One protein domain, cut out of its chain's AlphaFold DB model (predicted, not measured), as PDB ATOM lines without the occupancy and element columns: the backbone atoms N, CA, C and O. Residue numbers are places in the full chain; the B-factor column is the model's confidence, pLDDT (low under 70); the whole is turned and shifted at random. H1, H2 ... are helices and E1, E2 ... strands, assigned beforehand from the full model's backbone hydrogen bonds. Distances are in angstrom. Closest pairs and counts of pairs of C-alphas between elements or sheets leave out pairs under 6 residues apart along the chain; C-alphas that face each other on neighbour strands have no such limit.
ATOM      1  N   THR A 628     -10.365  30.998  40.439       62.22
ATOM      2  CA  THR A 628      -9.631  32.053  41.167       62.22
ATOM      3  C   THR A 628      -8.140  32.121  40.811       62.22
ATOM      4  O   THR A 628      -7.473  33.093  41.149       62.22
ATOM      5  N   TYR A 629      -7.615  31.125  40.088       63.28
ATOM      6  CA  TYR A 629      -6.257  31.111  39.533       63.28
ATOM      7  C   TYR A 629      -6.263  30.475  38.138       63.28
ATOM      8  O   TYR A 629      -6.780  29.371  37.961       63.28
ATOM      9  N   LEU A 630      -5.659  31.146  37.153       67.31
ATOM     10  CA  LEU A 630      -5.404  30.589  35.823       67.31
ATOM     11  C   LEU A 630      -4.011  31.042  35.337       67.31
ATOM     12  O   LEU A 630      -3.760  32.243  35.285       67.31
ATOM     13  N   PRO A 631      -3.101  30.129  34.953       65.81
ATOM     14  CA  PRO A 631      -1.774  30.492  34.457       65.81
ATOM     15  C   PRO A 631      -1.836  31.400  33.221       65.81
ATOM     16  O   PRO A 631      -2.572  31.120  32.276       65.81
ATOM     17  N   GLY A 632      -1.046  32.474  33.227       73.62
ATOM     18  CA  GLY A 632      -1.097  33.546  32.226       73.62
ATOM     19  C   GLY A 632      -2.078  34.669  32.565       73.62
ATOM     20  O   GLY A 632      -2.216  35.608  31.785       73.62
ATOM     21  N   PHE A 633      -2.747  34.590  33.714       83.25
ATOM     22  CA  PHE A 633      -3.630  35.621  34.240       83.25
ATOM     23  C   PHE A 633      -3.159  36.026  35.646       83.25
ATOM     24  O   PHE A 633      -2.585  35.215  36.372       83.25
ATOM     25  N   HIS A 634      -3.398  37.277  36.026       82.12
ATOM     26  CA  HIS A 634      -3.162  37.815  37.370       82.12
ATOM     27  C   HIS A 634      -4.487  38.306  37.969       82.12
ATOM     28  O   HIS A 634      -5.457  38.530  37.236       82.12
ATOM     29  N   ASN A 635      -4.553  38.477  39.293       80.88
ATOM     30  CA  ASN A 635      -5.691  39.150  39.928       80.88
ATOM     31  C   ASN A 635      -5.720  40.624  39.473       80.88
ATOM     32  O   ASN A 635      -4.681  41.280  39.492       80.88
ATOM     33  N   LYS A 636      -6.889  41.157  39.093       79.69
ATOM     34  CA  LYS A 636      -7.071  42.557  38.658       79.69
ATOM     35  C   LYS A 636      -6.660  43.586  39.724       79.69
ATOM     36  O   LYS A 636      -6.340  44.717  39.376       79.69
ATOM     37  N   GLU A 637      -6.648  43.191  40.997       73.50
ATOM     38  CA  GLU A 637      -6.180  43.997  42.138       73.50
ATOM     39  C   GLU A 637      -4.668  43.860  42.410       73.50
ATOM     40  O   GLU A 637      -4.109  44.615  43.206       73.50
ATOM     41  N   ALA A 638      -3.992  42.900  41.771       75.38
ATOM     42  CA  ALA A 638      -2.563  42.634  41.923       75.38
ATOM     43  C   ALA A 638      -1.750  43.226  40.751       75.38
ATOM     44  O   ALA A 638      -2.257  43.301  39.626       75.38
ATOM     45  N   PRO A 639      -0.481  43.623  40.972       73.62
ATOM     46  CA  PRO A 639       0.376  44.133  39.905       73.62
ATOM     47  C   PRO A 639       0.611  43.078  38.813       73.62
ATOM     48  O   PRO A 639       0.901  41.920  39.110       73.62
ATOM     49  N   SER A 640       0.523  43.500  37.550       76.50
ATOM     50  CA  SER A 640       0.863  42.682  36.382       76.50
ATOM     51  C   SER A 640       2.369  42.392  36.298       76.50
ATOM     52  O   SER A 640       3.194  43.040  36.949       76.50
ATOM     53  N   GLY A 641       2.755  41.415  35.472       78.56
ATOM     54  CA  GLY A 641       4.150  41.021  35.281       78.56
ATOM     55  C   GLY A 641       4.633  39.899  36.201       78.56
ATOM     56  O   GLY A 641       5.841  39.793  36.430       78.56
ATOM     57  N   GLU A 642       3.740  39.053  36.727       78.12
ATOM     58  CA  GLU A 642       4.114  38.009  37.687       78.12
ATOM     59  C   GLU A 642       5.167  37.044  37.104       78.12
ATOM     60  O   GLU A 642       4.983  36.466  36.028       78.12
ATOM     61  N   GLU A 643       6.270  36.778  37.825       73.00
ATOM     62  CA  GLU A 643       7.345  35.902  37.310       73.00
ATOM     63  C   GLU A 643       6.861  34.459  37.037       73.00
ATOM     64  O   GLU A 643       7.427  33.746  36.200       73.00
ATOM     65  N   GLN A 644       5.762  34.048  37.676       64.69
ATOM     66  CA  GLN A 644       5.059  32.804  37.374       64.69
ATOM     67  C   GLN A 644       4.458  32.815  35.965       64.69
ATOM     68  O   GLN A 644       4.737  31.911  35.173       64.69
ATOM     69  N   ASN A 645       3.708  33.866  35.626       76.56
ATOM     70  CA  ASN A 645       3.124  34.067  34.303       76.56
ATOM     71  C   ASN A 645       4.215  34.232  33.237       76.56
ATOM     72  O   ASN A 645       4.130  33.614  32.177       76.56
ATOM     73  N   VAL A 646       5.312  34.938  33.543       76.62
ATOM     74  CA  VAL A 646       6.487  35.032  32.655       76.62
ATOM     75  C   VAL A 646       7.044  33.637  32.361       76.62
ATOM     76  O   VAL A 646       7.315  33.289  31.211       76.62
ATOM     77  N   SER A 647       7.200  32.816  33.402       66.44
ATOM     78  CA  SER A 647       7.714  31.446  33.296       66.44
ATOM     79  C   SER A 647       6.763  30.523  32.526       66.44
ATOM     80  O   SER A 647       7.227  29.678  31.755       66.44
ATOM     81  N   PHE A 648       5.450  30.707  32.684       74.50
ATOM     82  CA  PHE A 648       4.408  30.007  31.932       74.50
ATOM     83  C   PHE A 648       4.434  30.371  30.441       74.50
ATOM     84  O   PHE A 648       4.587  29.477  29.603       74.50
ATOM     85  N   PHE A 649       4.385  31.662  30.097       78.69
ATOM     86  CA  PHE A 649       4.446  32.125  28.708       78.69
ATOM     87  C   PHE A 649       5.751  31.694  28.025       78.69
ATOM     88  O   PHE A 649       5.718  31.178  26.907       78.69
ATOM     89  N   MET A 650       6.898  31.794  28.712       73.81
ATOM     90  CA  MET A 650       8.167  31.236  28.221       73.81
ATOM     91  C   MET A 650       8.125  29.711  28.035       73.81
ATOM     92  O   MET A 650       8.853  29.191  27.191       73.81
ATOM     93  N   GLY A 651       7.320  28.984  28.813       63.88
ATOM     94  CA  GLY A 651       7.085  27.549  28.651       63.88
ATOM     95  C   GLY A 651       6.358  27.239  27.344       63.88
ATOM     96  O   GLY A 651       6.899  26.522  26.503       63.88
ATOM     97  N   VAL A 652       5.192  27.851  27.132       70.00
ATOM     98  CA  VAL A 652       4.369  27.672  25.921       70.00
ATOM     99  C   VAL A 652       5.113  28.125  24.656       70.00
ATOM    100  O   VAL A 652       5.144  27.409  23.655       70.00
ATOM    101  N   LEU A 653       5.804  29.271  24.704       77.56
ATOM    102  CA  LEU A 653       6.639  29.760  23.596       77.56
ATOM    103  C   LEU A 653       7.832  28.835  23.290       77.56
ATOM    104  O   LEU A 653       8.309  28.797  22.152       77.56
ATOM    105  N   LYS A 654       8.318  28.071  24.279       66.94
ATOM    106  CA  LYS A 654       9.332  27.029  24.066       66.94
ATOM    107  C   LYS A 654       8.733  25.745  23.505       66.94
ATOM    108  O   LYS A 654       9.400  25.144  22.669       66.94
ATOM    109  N   GLU A 655       7.540  25.327  23.924       62.28
ATOM    110  CA  GLU A 655       6.834  24.150  23.388       62.28
ATOM    111  C   GLU A 655       6.536  24.335  21.890       62.28
ATOM    112  O   GLU A 655       6.994  23.555  21.056       62.28
ATOM    113  N   HIS A 656       5.902  25.452  21.530       69.56
ATOM    114  CA  HIS A 656       5.485  25.771  20.161       69.56
ATOM    115  C   HIS A 656       6.557  26.502  19.322       69.56
ATOM    116  O   HIS A 656       6.241  27.139  18.316       69.56
ATOM    117  N   CYS A 657       7.845  26.433  19.684       70.38
ATOM    118  CA  CYS A 657       8.891  27.252  19.049       70.38
ATOM    119  C   CYS A 657       9.072  27.003  17.535       70.38
ATOM    120  O   CYS A 657       9.580  27.863  16.816       70.38
ATOM    121  N   SER A 658       8.670  25.828  17.041       62.41
ATOM    122  CA  SER A 658       8.663  25.459  15.619       62.41
ATOM    123  C   SER A 658       7.653  26.266  14.794       62.41
ATOM    124  O   SER A 658       7.905  26.520  13.610       62.41
ATOM    125  N   LEU A 659       6.552  26.681  15.429       71.94
ATOM    126  CA  LEU A 659       5.411  27.387  14.845       71.94
ATOM    127  C   LEU A 659       5.655  28.899  14.701       71.94
ATOM    128  O   LEU A 659       4.963  29.564  13.935       71.94
ATOM    129  N   ILE A 660       6.660  29.451  15.397       76.31
ATOM    130  CA  ILE A 660       6.958  30.894  15.435       76.31
ATOM    131  C   ILE A 660       7.594  31.365  14.107       76.31
ATOM    132  O   ILE A 660       8.797  31.615  13.997       76.31
ATOM    133  N   ASN A 661       6.758  31.474  13.070       76.12
ATOM    134  CA  ASN A 661       7.036  32.158  11.805       76.12
ATOM    135  C   ASN A 661       6.908  33.697  11.966       76.12
ATOM    136  O   ASN A 661       6.610  34.210  13.047       76.12
ATOM    137  N   ASN A 662       7.157  34.461  10.895       75.06
ATOM    138  CA  ASN A 662       7.117  35.933  10.941       75.06
ATOM    139  C   ASN A 662       5.708  36.488  11.251       75.06
ATOM    140  O   ASN A 662       5.553  37.472  11.965       75.06
ATOM    141  N   GLU A 663       4.678  35.821  10.742       76.56
ATOM    142  CA  GLU A 663       3.261  36.093  11.010       76.56
ATOM    143  C   GLU A 663       2.898  35.849  12.486       76.56
ATOM    144  O   GLU A 663       2.313  36.709  13.136       76.56
ATOM    145  N   THR A 664       3.341  34.729  13.060       81.94
ATOM    146  CA  THR A 664       3.143  34.390  14.477       81.94
ATOM    147  C   THR A 664       3.859  35.371  15.398       81.94
ATOM    148  O   THR A 664       3.320  35.709  16.448       81.94
ATOM    149  N   LYS A 665       5.023  35.908  14.999       81.31
ATOM    150  CA  LYS A 665       5.632  37.046  15.706       81.31
ATOM    151  C   LYS A 665       4.722  38.275  15.691       81.31
ATOM    152  O   LYS A 665       4.459  38.814  16.756       81.31
ATOM    153  N   LYS A 666       4.203  38.683  14.523       82.31
ATOM    154  CA  LYS A 666       3.257  39.815  14.423       82.31
ATOM    155  C   LYS A 666       2.021  39.601  15.305       82.31
ATOM    156  O   LYS A 666       1.606  40.531  15.987       82.31
ATOM    157  N   ALA A 667       1.475  38.385  15.339       85.62
ATOM    158  CA  ALA A 667       0.348  38.030  16.198       85.62
ATOM    159  C   ALA A 667       0.700  38.116  17.696       85.62
ATOM    160  O   ALA A 667      -0.052  38.707  18.464       85.62
ATOM    161  N   LEU A 668       1.854  37.584  18.112       88.44
ATOM    162  CA  LEU A 668       2.330  37.662  19.499       88.44
ATOM    163  C   LEU A 668       2.606  39.104  19.947       88.44
ATOM    164  O   LEU A 668       2.222  39.473  21.052       88.44
ATOM    165  N   THR A 669       3.215  39.930  19.091       86.38
ATOM    166  CA  THR A 669       3.423  41.361  19.356       86.38
ATOM    167  C   THR A 669       2.098  42.123  19.421       86.38
ATOM    168  O   THR A 669       1.937  42.964  20.297       86.38
ATOM    169  N   TRP A 670       1.122  41.809  18.561       90.06
ATOM    170  CA  TRP A 670      -0.227  42.380  18.663       90.06
ATOM    171  C   TRP A 670      -0.904  42.019  19.990       90.06
ATOM    172  O   TRP A 670      -1.425  42.906  20.659       90.06
ATOM    173  N   LEU A 671      -0.851  40.745  20.397       88.19
ATOM    174  CA  LEU A 671      -1.447  40.283  21.652       88.19
ATOM    175  C   LEU A 671      -0.787  40.941  22.873       88.19
ATOM    176  O   LEU A 671      -1.490  41.331  23.794       88.19
ATOM    177  N   ALA A 672       0.538  41.102  22.869       87.88
ATOM    178  CA  ALA A 672       1.277  41.755  23.951       87.88
ATOM    179  C   ALA A 672       1.033  43.276  24.047       87.88
ATOM    180  O   ALA A 672       1.232  43.854  25.114       87.88
ATOM    181  N   ASN A 673       0.585  43.917  22.960       87.50
ATOM    182  CA  ASN A 673       0.422  45.372  22.851       87.50
ATOM    183  C   ASN A 673      -1.058  45.820  22.862       87.50
ATOM    184  O   ASN A 673      -1.395  46.880  22.334       87.50
ATOM    185  N   LEU A 674      -1.957  45.019  23.444       88.00
ATOM    186  CA  LEU A 674      -3.357  45.404  23.654       88.00
ATOM    187  C   LEU A 674      -3.497  46.475  24.754       88.00
ATOM    188  O   LEU A 674      -2.746  46.476  25.728       88.00
ATOM    189  N   SER A 675      -4.493  47.358  24.623       85.25
ATOM    190  CA  SER A 675      -4.894  48.288  25.691       85.25
ATOM    191  C   SER A 675      -5.805  47.616  26.729       85.25
ATOM    192  O   SER A 675      -6.394  46.563  26.469       85.25
ATOM    193  N   SER A 676      -5.983  48.273  27.880       80.00
ATOM    194  CA  SER A 676      -6.978  47.937  28.914       80.00
ATOM    195  C   SER A 676      -8.357  47.632  28.325       80.00
ATOM    196  O   SER A 676      -8.959  46.596  28.602       80.00
ATOM    197  N   ASP A 677      -8.828  48.499  27.433       80.69
ATOM    198  CA  ASP A 677     -10.171  48.423  26.855       80.69
ATOM    199  C   ASP A 677     -10.289  47.232  25.894       80.69
ATOM    200  O   ASP A 677     -11.367  46.665  25.718       80.69
ATOM    201  N   LYS A 678      -9.169  46.808  25.292       85.12
ATOM    202  CA  LYS A 678      -9.099  45.601  24.462       85.12
ATOM    203  C   LYS A 678      -9.039  44.320  25.291       85.12
ATOM    204  O   LYS A 678      -9.598  43.322  24.840       85.12
ATOM    205  N   LEU A 679      -8.469  44.344  26.498       84.00
ATOM    206  CA  LEU A 679      -8.634  43.244  27.458       84.00
ATOM    207  C   LEU A 679     -10.092  43.129  27.925       84.00
ATOM    208  O   LEU A 679     -10.649  42.037  27.882       84.00
ATOM    209  N   LEU A 680     -10.745  44.244  28.265       81.12
ATOM    210  CA  LEU A 680     -12.161  44.247  28.658       81.12
ATOM    211  C   LEU A 680     -13.086  43.795  27.510       81.12
ATOM    212  O   LEU A 680     -14.058  43.072  27.728       81.12
ATOM    213  N   GLN A 681     -12.761  44.146  26.261       83.38
ATOM    214  CA  GLN A 681     -13.438  43.595  25.081       83.38
ATOM    215  C   GLN A 681     -13.163  42.091  24.905       83.38
ATOM    216  O   GLN A 681     -14.082  41.356  24.561       83.38
ATOM    217  N   MET A 682     -11.953  41.595  25.188       84.94
ATOM    218  CA  MET A 682     -11.635  40.157  25.153       84.94
ATOM    219  C   MET A 682     -12.330  39.360  26.275       84.94
ATOM    220  O   MET A 682     -12.659  38.191  26.086       84.94
ATOM    221  N   GLU A 683     -12.613  39.987  27.413       83.25
ATOM    222  CA  GLU A 683     -13.418  39.404  28.491       83.25
ATOM    223  C   GLU A 683     -14.910  39.295  28.116       83.25
ATOM    224  O   GLU A 683     -15.556  38.296  28.426       83.25
ATOM    225  N   THR A 684     -15.454  40.292  27.406       80.50
ATOM    226  CA  THR A 684     -16.911  40.452  27.203       80.50
ATOM    227  C   THR A 684     -17.430  40.059  25.814       80.50
ATOM    228  O   THR A 684     -18.415  39.332  25.697       80.50
ATOM    229  N   THR A 685     -16.805  40.560  24.746       79.44
ATOM    230  CA  THR A 685     -17.372  40.624  23.379       79.44
ATOM    231  C   THR A 685     -16.470  40.027  22.296       79.44
ATOM    232  O   THR A 685     -16.901  39.857  21.156       79.44
ATOM    233  N   GLY A 686     -15.239  39.668  22.653       83.44
ATOM    234  CA  GLY A 686     -14.277  38.965  21.817       83.44
ATOM    235  C   GLY A 686     -13.526  39.870  20.841       83.44
ATOM    236  O   GLY A 686     -14.123  40.562  20.008       83.44
ATOM    237  N   ILE A 687     -12.192  39.820  20.881       88.56
ATOM    238  CA  ILE A 687     -11.335  40.614  19.988       88.56
ATOM    239  C   ILE A 687     -10.927  39.824  18.742       88.56
ATOM    240  O   ILE A 687     -10.497  38.674  18.821       88.56
ATOM    241  N   ALA A 688     -11.036  40.456  17.575       83.25
ATOM    242  CA  ALA A 688     -10.514  39.925  16.320       83.25
ATOM    243  C   ALA A 688      -9.065  40.411  16.095       83.25
ATOM    244  O   ALA A 688      -8.779  41.580  16.374       83.25
ATOM    245  N   PRO A 689      -8.157  39.569  15.564       80.06
ATOM    246  CA  PRO A 689      -6.856  40.021  15.074       80.06
ATOM    247  C   PRO A 689      -6.982  41.054  13.935       80.06
ATOM    248  O   PRO A 689      -7.997  41.059  13.227       80.06
ATOM    249  N   PRO A 690      -5.948  41.887  13.696       78.00
ATOM    250  CA  PRO A 690      -5.899  42.811  12.564       78.00
ATOM    251  C   PRO A 690      -6.147  42.096  11.223       78.00
ATOM    252  O   PRO A 690      -5.749  40.937  11.090       78.00
ATOM    253  N   PRO A 691      -6.721  42.759  10.198       67.19
ATOM    254  CA  PRO A 691      -7.038  42.119   8.912       67.19
ATOM    255  C   PRO A 691      -5.848  41.402   8.252       67.19
ATOM    256  O   PRO A 691      -6.006  40.331   7.672       67.19
ATOM    257  N   SER A 692      -4.634  41.934   8.431       65.06
ATOM    258  CA  SER A 692      -3.361  41.361   7.963       65.06
ATOM    259  C   SER A 692      -2.931  40.052   8.651       65.06
ATOM    260  O   SER A 692      -1.914  39.476   8.270       65.06
ATOM    261  N   LEU A 693      -3.688  39.586   9.650       66.50
ATOM    262  CA  LEU A 693      -3.563  38.290  10.331       66.50
ATOM    263  C   LEU A 693      -4.870  37.472  10.276       66.50
ATOM    264  O   LEU A 693      -4.963  36.431  10.919       66.50
ATOM    265  N   ASN A 694      -5.896  37.955   9.564       57.22
ATOM    266  CA  ASN A 694      -7.243  37.366   9.538       57.22
ATOM    267  C   ASN A 694      -7.656  36.864   8.139       57.22
ATOM    268  O   ASN A 694      -8.750  36.330   7.974       57.22
ATOM    269  N   ASN A 705      -0.522  29.464  12.505       77.19
ATOM    270  CA  ASN A 705       0.294  28.873  13.562       77.19
ATOM    271  C   ASN A 705       0.106  29.523  14.951       77.19
ATOM    272  O   ASN A 705       0.154  28.841  15.975       77.19
ATOM    273  N   TYR A 706      -0.186  30.828  15.005       83.06
ATOM    274  CA  TYR A 706      -0.441  31.541  16.263       83.06
ATOM    275  C   TYR A 706      -1.707  31.063  16.998       83.06
ATOM    276  O   TYR A 706      -1.800  31.231  18.215       83.06
ATOM    277  N   ARG A 707      -2.672  30.445  16.294       84.56
ATOM    278  CA  ARG A 707      -3.938  29.968  16.878       84.56
ATOM    279  C   ARG A 707      -3.703  28.899  17.949       84.56
ATOM    280  O   ARG A 707      -4.416  28.880  18.948       84.56
ATOM    281  N   GLU A 708      -2.711  28.028  17.772       79.12
ATOM    282  CA  GLU A 708      -2.375  27.015  18.780       79.12
ATOM    283  C   GLU A 708      -1.766  27.652  20.031       79.12
ATOM    284  O   GLU A 708      -2.178  27.331  21.145       79.12
ATOM    285  N   ILE A 709      -0.853  28.610  19.839       81.75
ATOM    286  CA  ILE A 709      -0.144  29.311  20.917       81.75
ATOM    287  C   ILE A 709      -1.114  30.133  21.771       81.75
ATOM    288  O   ILE A 709      -1.071  30.040  22.992       81.75
ATOM    289  N   PHE A 710      -2.035  30.881  21.156       87.38
ATOM    290  CA  PHE A 710      -3.030  31.668  21.898       87.38
ATOM    291  C   PHE A 710      -3.961  30.769  22.726       87.38
ATOM    292  O   PHE A 710      -4.278  31.090  23.868       87.38
ATOM    293  N   GLN A 711      -4.339  29.597  22.202       80.50
ATOM    294  CA  GLN A 711      -5.082  28.610  22.990       80.50
ATOM    295  C   GLN A 711      -4.242  27.941  24.085       80.50
ATOM    296  O   GLN A 711      -4.793  27.517  25.097       80.50
ATOM    297  N   ALA A 712      -2.932  27.791  23.889       74.25
ATOM    298  CA  ALA A 712      -2.023  27.272  24.908       74.25
ATOM    299  C   ALA A 712      -1.728  28.312  26.009       74.25
ATOM    300  O   ALA A 712      -1.463  27.926  27.141       74.25
ATOM    301  N   PHE A 713      -1.885  29.610  25.715       82.94
ATOM    302  CA  PHE A 713      -1.981  30.703  26.693       82.94
ATOM    303  C   PHE A 713      -3.336  30.759  27.439       82.94
ATOM    304  O   PHE A 713      -3.549  31.662  28.240       82.94
ATOM    305  N   GLY A 714      -4.270  29.836  27.174       73.69
ATOM    306  CA  GLY A 714      -5.579  29.775  27.837       73.69
ATOM    307  C   GLY A 714      -6.702  30.587  27.176       73.69
ATOM    308  O   GLY A 714      -7.827  30.561  27.669       73.69
ATOM    309  N   LEU A 715      -6.454  31.274  26.053       83.19
ATOM    310  CA  LEU A 715      -7.496  32.031  25.347       83.19
ATOM    311  C   LEU A 715      -8.406  31.101  24.527       83.19
ATOM    312  O   LEU A 715      -7.948  30.222  23.792       83.19
ATOM    313  N   THR A 716      -9.715  31.321  24.601       81.56
ATOM    314  CA  THR A 716     -10.702  30.576  23.807       81.56
ATOM    315  C   THR A 716     -10.963  31.281  22.474       81.56
ATOM    316  O   THR A 716     -10.836  32.501  22.377       81.56
ATOM    317  N   LYS A 717     -11.315  30.526  21.424       83.00
ATOM    318  CA  LYS A 717     -11.683  31.076  20.106       83.00
ATOM    319  C   LYS A 717     -13.163  30.830  19.822       83.00
ATOM    320  O   LYS A 717     -13.667  29.762  20.164       83.00
ATOM    321  N   ARG A 718     -13.819  31.748  19.113       81.19
ATOM    322  CA  ARG A 718     -15.097  31.504  18.416       81.19
ATOM    323  C   ARG A 718     -14.997  32.012  16.979       81.19
ATOM    324  O   ARG A 718     -14.140  32.846  16.680       81.19
ATOM    325  N   VAL A 719     -15.838  31.480  16.098       77.81
ATOM    326  CA  VAL A 719     -15.951  31.925  14.704       77.81
ATOM    327  C   VAL A 719     -17.302  32.607  14.550       77.81
ATOM    328  O   VAL A 719     -18.334  31.980  14.751       77.81
ATOM    329  N   GLU A 720     -17.296  33.890  14.213       72.44
ATOM    330  CA  GLU A 720     -18.504  34.701  14.062       72.44
ATOM    331  C   GLU A 720     -18.476  35.351  12.679       72.44
ATOM    332  O   GLU A 720     -17.570  36.125  12.373       72.44
ATOM    333  N   LYS A 721     -19.445  35.009  11.818       68.31
ATOM    334  CA  LYS A 721     -19.545  35.517  10.431       68.31
ATOM    335  C   LYS A 721     -18.222  35.397   9.640       68.31
ATOM    336  O   LYS A 721     -17.819  36.315   8.937       68.31
ATOM    337  N   GLY A 722     -17.524  34.267   9.802       64.44
ATOM    338  CA  GLY A 722     -16.232  33.977   9.162       64.44
ATOM    339  C   GLY A 722     -14.995  34.570   9.855       64.44
ATOM    340  O   GLY A 722     -13.879  34.158   9.547       64.44
ATOM    341  N   VAL A 723     -15.158  35.475  10.826       72.31
ATOM    342  CA  VAL A 723     -14.049  36.106  11.561       72.31
ATOM    343  C   VAL A 723     -13.744  35.329  12.843       72.31
ATOM    344  O   VAL A 723     -14.652  34.948  13.583       72.31
ATOM    345  N   ILE A 724     -12.459  35.115  13.145       81.56
ATOM    346  CA  ILE A 724     -12.039  34.505  14.415       81.56
ATOM    347  C   ILE A 724     -11.917  35.584  15.492       81.56
ATOM    348  O   ILE A 724     -11.140  36.531  15.348       81.56
ATOM    349  N   ARG A 725     -12.637  35.392  16.601       84.56
ATOM    350  CA  ARG A 725     -12.565  36.221  17.811       84.56
ATOM    351  C   ARG A 725     -11.998  35.426  18.984       84.56
ATOM    352  O   ARG A 725     -12.301  34.242  19.142       84.56
ATOM    353  N   TRP A 726     -11.192  36.093  19.802       87.00
ATOM    354  CA  TRP A 726     -10.569  35.552  21.009       87.00
ATOM    355  C   TRP A 726     -11.273  36.065  22.260       87.00
ATOM    356  O   TRP A 726     -11.570  37.255  22.349       87.00
ATOM    357  N   PHE A 727     -11.526  35.157  23.202       85.81
ATOM    358  CA  PHE A 727     -12.274  35.396  24.435       85.81
ATOM    359  C   PHE A 727     -11.566  34.778  25.644       85.81
ATOM    360  O   PHE A 727     -10.930  33.721  25.531       85.81
ATOM    361  N   TYR A 728     -11.768  35.358  26.824       83.50
ATOM    362  CA  TYR A 728     -11.464  34.678  28.086       83.50
ATOM    363  C   TYR A 728     -12.301  33.388  28.270       83.50
ATOM    364  O   TYR A 728     -13.420  33.288  27.751       83.50
ATOM    365  N   PRO A 729     -11.792  32.388  29.016       76.62
ATOM    366  CA  PRO A 729     -12.602  31.308  29.577       76.62
ATOM    367  C   PRO A 729     -13.799  31.820  30.396       76.62
ATOM    368  O   PRO A 729     -13.730  32.868  31.038       76.62
ATOM    369  N   ARG A 730     -14.897  31.054  30.414       69.50
ATOM    370  CA  ARG A 730     -16.032  31.315  31.318       69.50
ATOM    371  C   ARG A 730     -15.620  31.059  32.777       69.50
ATOM    372  O   ARG A 730     -14.756  30.228  33.037       69.50
ATOM    373  N   ASN A 731     -16.300  31.726  33.709       68.56
ATOM    374  CA  ASN A 731     -16.194  31.533  35.164       68.56
ATOM    375  C   ASN A 731     -14.834  31.902  35.804       68.56
ATOM    376  O   ASN A 731     -14.547  31.458  36.918       68.56
ATOM    377  N   LEU A 732     -14.023  32.743  35.150       72.00
ATOM    378  CA  LEU A 732     -12.912  33.441  35.811       72.00
ATOM    379  C   LEU A 732     -13.453  34.452  36.829       72.00
ATOM    380  O   LEU A 732     -14.331  35.247  36.497       72.00
ATOM    381  N   HIS A 733     -12.908  34.451  38.045       71.94
ATOM    382  CA  HIS A 733     -13.267  35.412  39.087       71.94
ATOM    383  C   HIS A 733     -12.093  36.354  39.378       71.94
ATOM    384  O   HIS A 733     -11.047  35.919  39.846       71.94
ATOM    385  N   ASN A 734     -12.287  37.648  39.110       77.69
ATOM    386  CA  ASN A 734     -11.317  38.727  39.341       77.69
ATOM    387  C   ASN A 734      -9.939  38.568  38.655       77.69
ATOM    388  O   ASN A 734      -8.948  39.128  39.112       77.69
ATOM    389  N   LEU A 735      -9.862  37.829  37.541       80.50
ATOM    390  CA  LEU A 735      -8.621  37.590  36.789       80.50
ATOM    391  C   LEU A 735      -8.565  38.385  35.473       80.50
ATOM    392  O   LEU A 735      -9.572  38.512  34.776       80.50
ATOM    393  N   ALA A 736      -7.380  38.869  35.096       84.75
ATOM    394  CA  ALA A 736      -7.083  39.468  33.791       84.75
ATOM    395  C   ALA A 736      -5.810  38.871  33.173       84.75
ATOM    396  O   ALA A 736      -4.924  38.408  33.885       84.75
ATOM    397  N   PHE A 737      -5.729  38.853  31.841       87.62
ATOM    398  CA  PHE A 737      -4.608  38.267  31.105       87.62
ATOM    399  C   PHE A 737      -3.335  39.117  31.253       87.62
ATOM    400  O   PHE A 737      -3.342  40.311  30.956       87.62
ATOM    401  N   ASP A 738      -2.240  38.498  31.698       87.75
ATOM    402  CA  ASP A 738      -1.024  39.188  32.140       87.75
ATOM    403  C   ASP A 738      -0.136  39.612  30.952       87.75
ATOM    404  O   ASP A 738       0.836  38.952  30.569       87.75
ATOM    405  N   LEU A 739      -0.504  40.740  30.337       88.94
ATOM    406  CA  LEU A 739       0.207  41.312  29.192       88.94
ATOM    407  C   LEU A 739       1.667  41.639  29.500       88.94
ATOM    408  O   LEU A 739       2.526  41.445  28.641       88.94
ATOM    409  N   ASP A 740       1.970  42.132  30.698       85.31
ATOM    410  CA  ASP A 740       3.331  42.533  31.050       85.31
ATOM    411  C   ASP A 740       4.225  41.313  31.257       85.31
ATOM    412  O   ASP A 740       5.356  41.284  30.759       85.31
ATOM    413  N   ALA A 741       3.692  40.232  31.833       84.75
ATOM    414  CA  ALA A 741       4.398  38.962  31.862       84.75
ATOM    415  C   ALA A 741       4.638  38.396  30.452       84.75
ATOM    416  O   ALA A 741       5.708  37.833  30.193       84.75
ATOM    417  N   LEU A 742       3.698  38.580  29.516       88.12
ATOM    418  CA  LEU A 742       3.881  38.190  28.114       88.12
ATOM    419  C   LEU A 742       4.958  39.043  27.412       88.12
ATOM    420  O   LEU A 742       5.818  38.479  26.732       88.12
ATOM    421  N   LYS A 743       4.991  40.369  27.618       87.75
ATOM    422  CA  LYS A 743       6.060  41.262  27.106       87.75
ATOM    423  C   LYS A 743       7.441  40.830  27.621       87.75
ATOM    424  O   LYS A 743       8.394  40.706  26.845       87.75
ATOM    425  N   ILE A 744       7.550  40.531  28.917       83.94
ATOM    426  CA  ILE A 744       8.791  40.047  29.545       83.94
ATOM    427  C   ILE A 744       9.168  38.646  29.013       83.94
ATOM    428  O   ILE A 744      10.344  38.361  28.780       83.94
ATOM    429  N   ALA A 745       8.198  37.764  28.761       81.88
ATOM    430  CA  ALA A 745       8.450  36.439  28.189       81.88
ATOM    431  C   ALA A 745       8.902  36.481  26.716       81.88
ATOM    432  O   ALA A 745       9.716  35.651  26.311       81.88
ATOM    433  N   LEU A 746       8.411  37.445  25.927       83.44
ATOM    434  CA  LEU A 746       8.792  37.654  24.523       83.44
ATOM    435  C   LEU A 746      10.174  38.311  24.357       83.44
ATOM    436  O   LEU A 746      10.827  38.104  23.333       83.44
ATOM    437  N   THR A 747      10.634  39.078  25.350       78.31
ATOM    438  CA  THR A 747      11.972  39.702  25.367       78.31
ATOM    439  C   THR A 747      13.056  38.785  25.952       78.31
ATOM    440  O   THR A 747      14.217  38.851  25.533       78.31
ATOM    441  N   LYS A 748      12.707  37.873  26.874       72.50
ATOM    442  CA  LYS A 748      13.628  36.840  27.386       72.50
ATOM    443  C   LYS A 748      13.989  35.807  26.291       72.50
ATOM    444  O   LYS A 748      13.138  35.404  25.498       72.50
ATOM    445  N   PRO A 749      15.245  35.314  26.228       60.56
ATOM    446  CA  PRO A 749      15.669  34.388  25.178       60.56
ATOM    447  C   PRO A 749      14.984  33.017  25.305       60.56
ATOM    448  O   PRO A 749      15.173  32.288  26.281       60.56
ATOM    449  N   LEU A 750      14.234  32.631  24.269       61.44
ATOM    450  CA  LEU A 750      13.615  31.303  24.161       61.44
ATOM    451  C   LEU A 750      14.647  30.188  23.908       61.44
ATOM    452  O   LEU A 750      14.397  29.034  24.253       61.44
ATOM    453  N   ASP A 751      15.818  30.539  23.368       55.38
ATOM    454  CA  ASP A 751      16.922  29.640  22.995       55.38
ATOM    455  C   ASP A 751      17.750  29.158  24.216       55.38
ATOM    456  O   ASP A 751      18.982  29.191  24.202       55.38
TER     457      ASP A 751
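AT A GLANCE: This is residues 628 to 694 and 705 to 751 of the 1127 residues of an uncharacterized protein of Amborella trichopoda (UniProt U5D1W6). Four short helices, H1, H5, H2 and H4, cross one another in a rough ring that is only just closed between H1 and H4, and to one side of it H3 sits between two small two-stranded sheets, meeting E3 of the hairpin E2 and E3 and E4 of the short pair E1 and E4. The hairpin's turn lies at one end of the domain and the last printed residues at the other. The printed part has 114 residues, with five named helices and four named strands in the order E1 H1 H2 H3 H4 E2 E3 E4 H5; both sheets, E1 - E4 and E2 - E3, are antiparallel, and the class is mixed, helices and strands. It is compact, with a radius of gyration of the C-alphas of 13.4 A and spans of 36 by 34 by 20 A.

HOW THE PARTS SIT: E2, residues 716 to 720, and E3, residues 723 to 727, form a hairpin at 147 degrees, with N 718 and O 725 2.9 A apart, within hydrogen-bond range. H3, residues 676 to 684, comes closest to E3 at the C-alphas of Met 682 and Phe 727, 4.9 A apart. The closest C-alphas of H3 and E4, residues 735 to 737, are those of Leu 679 and Phe 737, 7.4 A. E4 is the antiparallel neighbour of E1, residues 633 to 635, with N 634 and O 736 2.9 A apart. H4, residues 706 to 712, and E3 are near each other, with 5 pairs of C-alphas within 10 A. H4 touches H2, residues 662 to 672, at Thr 664 and Tyr 706, closest C-alphas 4.9 A, a steep tilt of 47 degrees. H2 touches H5, residues 739 to 747, at Ala 672 and Leu 739, closest C-alphas 5.4 A, opposite ways at 36 degrees, only just steep. H5 touches H1, residues 643 to 655, at Val 646 and Ala 741, closest C-alphas 4.5 A, a steep tilt of 53 degrees. With residues 652 to 653 alone, H1 only just touches H4, with 3 pairs of C-alphas within 8 A, the closest Val 652 and Ala 712 at 6.5 A. H3 and H5 are apart. In H1, H2, H3, H4 and H5 every O i to N i+4 pair is within hydrogen-bond range.

IN THESE COORDINATES: E1 begins at C-alpha 633, (-3.630, 35.621, 34.240). H1 is 18.2 A long, H2 15.4 A, H3 12.6 A and H5 12.5 A; E2 is 13.1 A and E3 13.0 A. H5 ends at C-alpha 747, (11.972, 39.702, 25.367).

THE WHOLE: The C-alphas farthest apart, those of Lys 721 and Asp 751, are 39.0 A apart. Residues 695 to 704 are not printed, and C-alphas 694 and 705 are 12.0 A apart across the cut, in the link from H3 to H4. Of the links that are printed whole, none is long. Mean pLDDT of the printed part is 77.6; 22 residues are under 70, among them 628 to 631, 691 to 694 and 749 to 751.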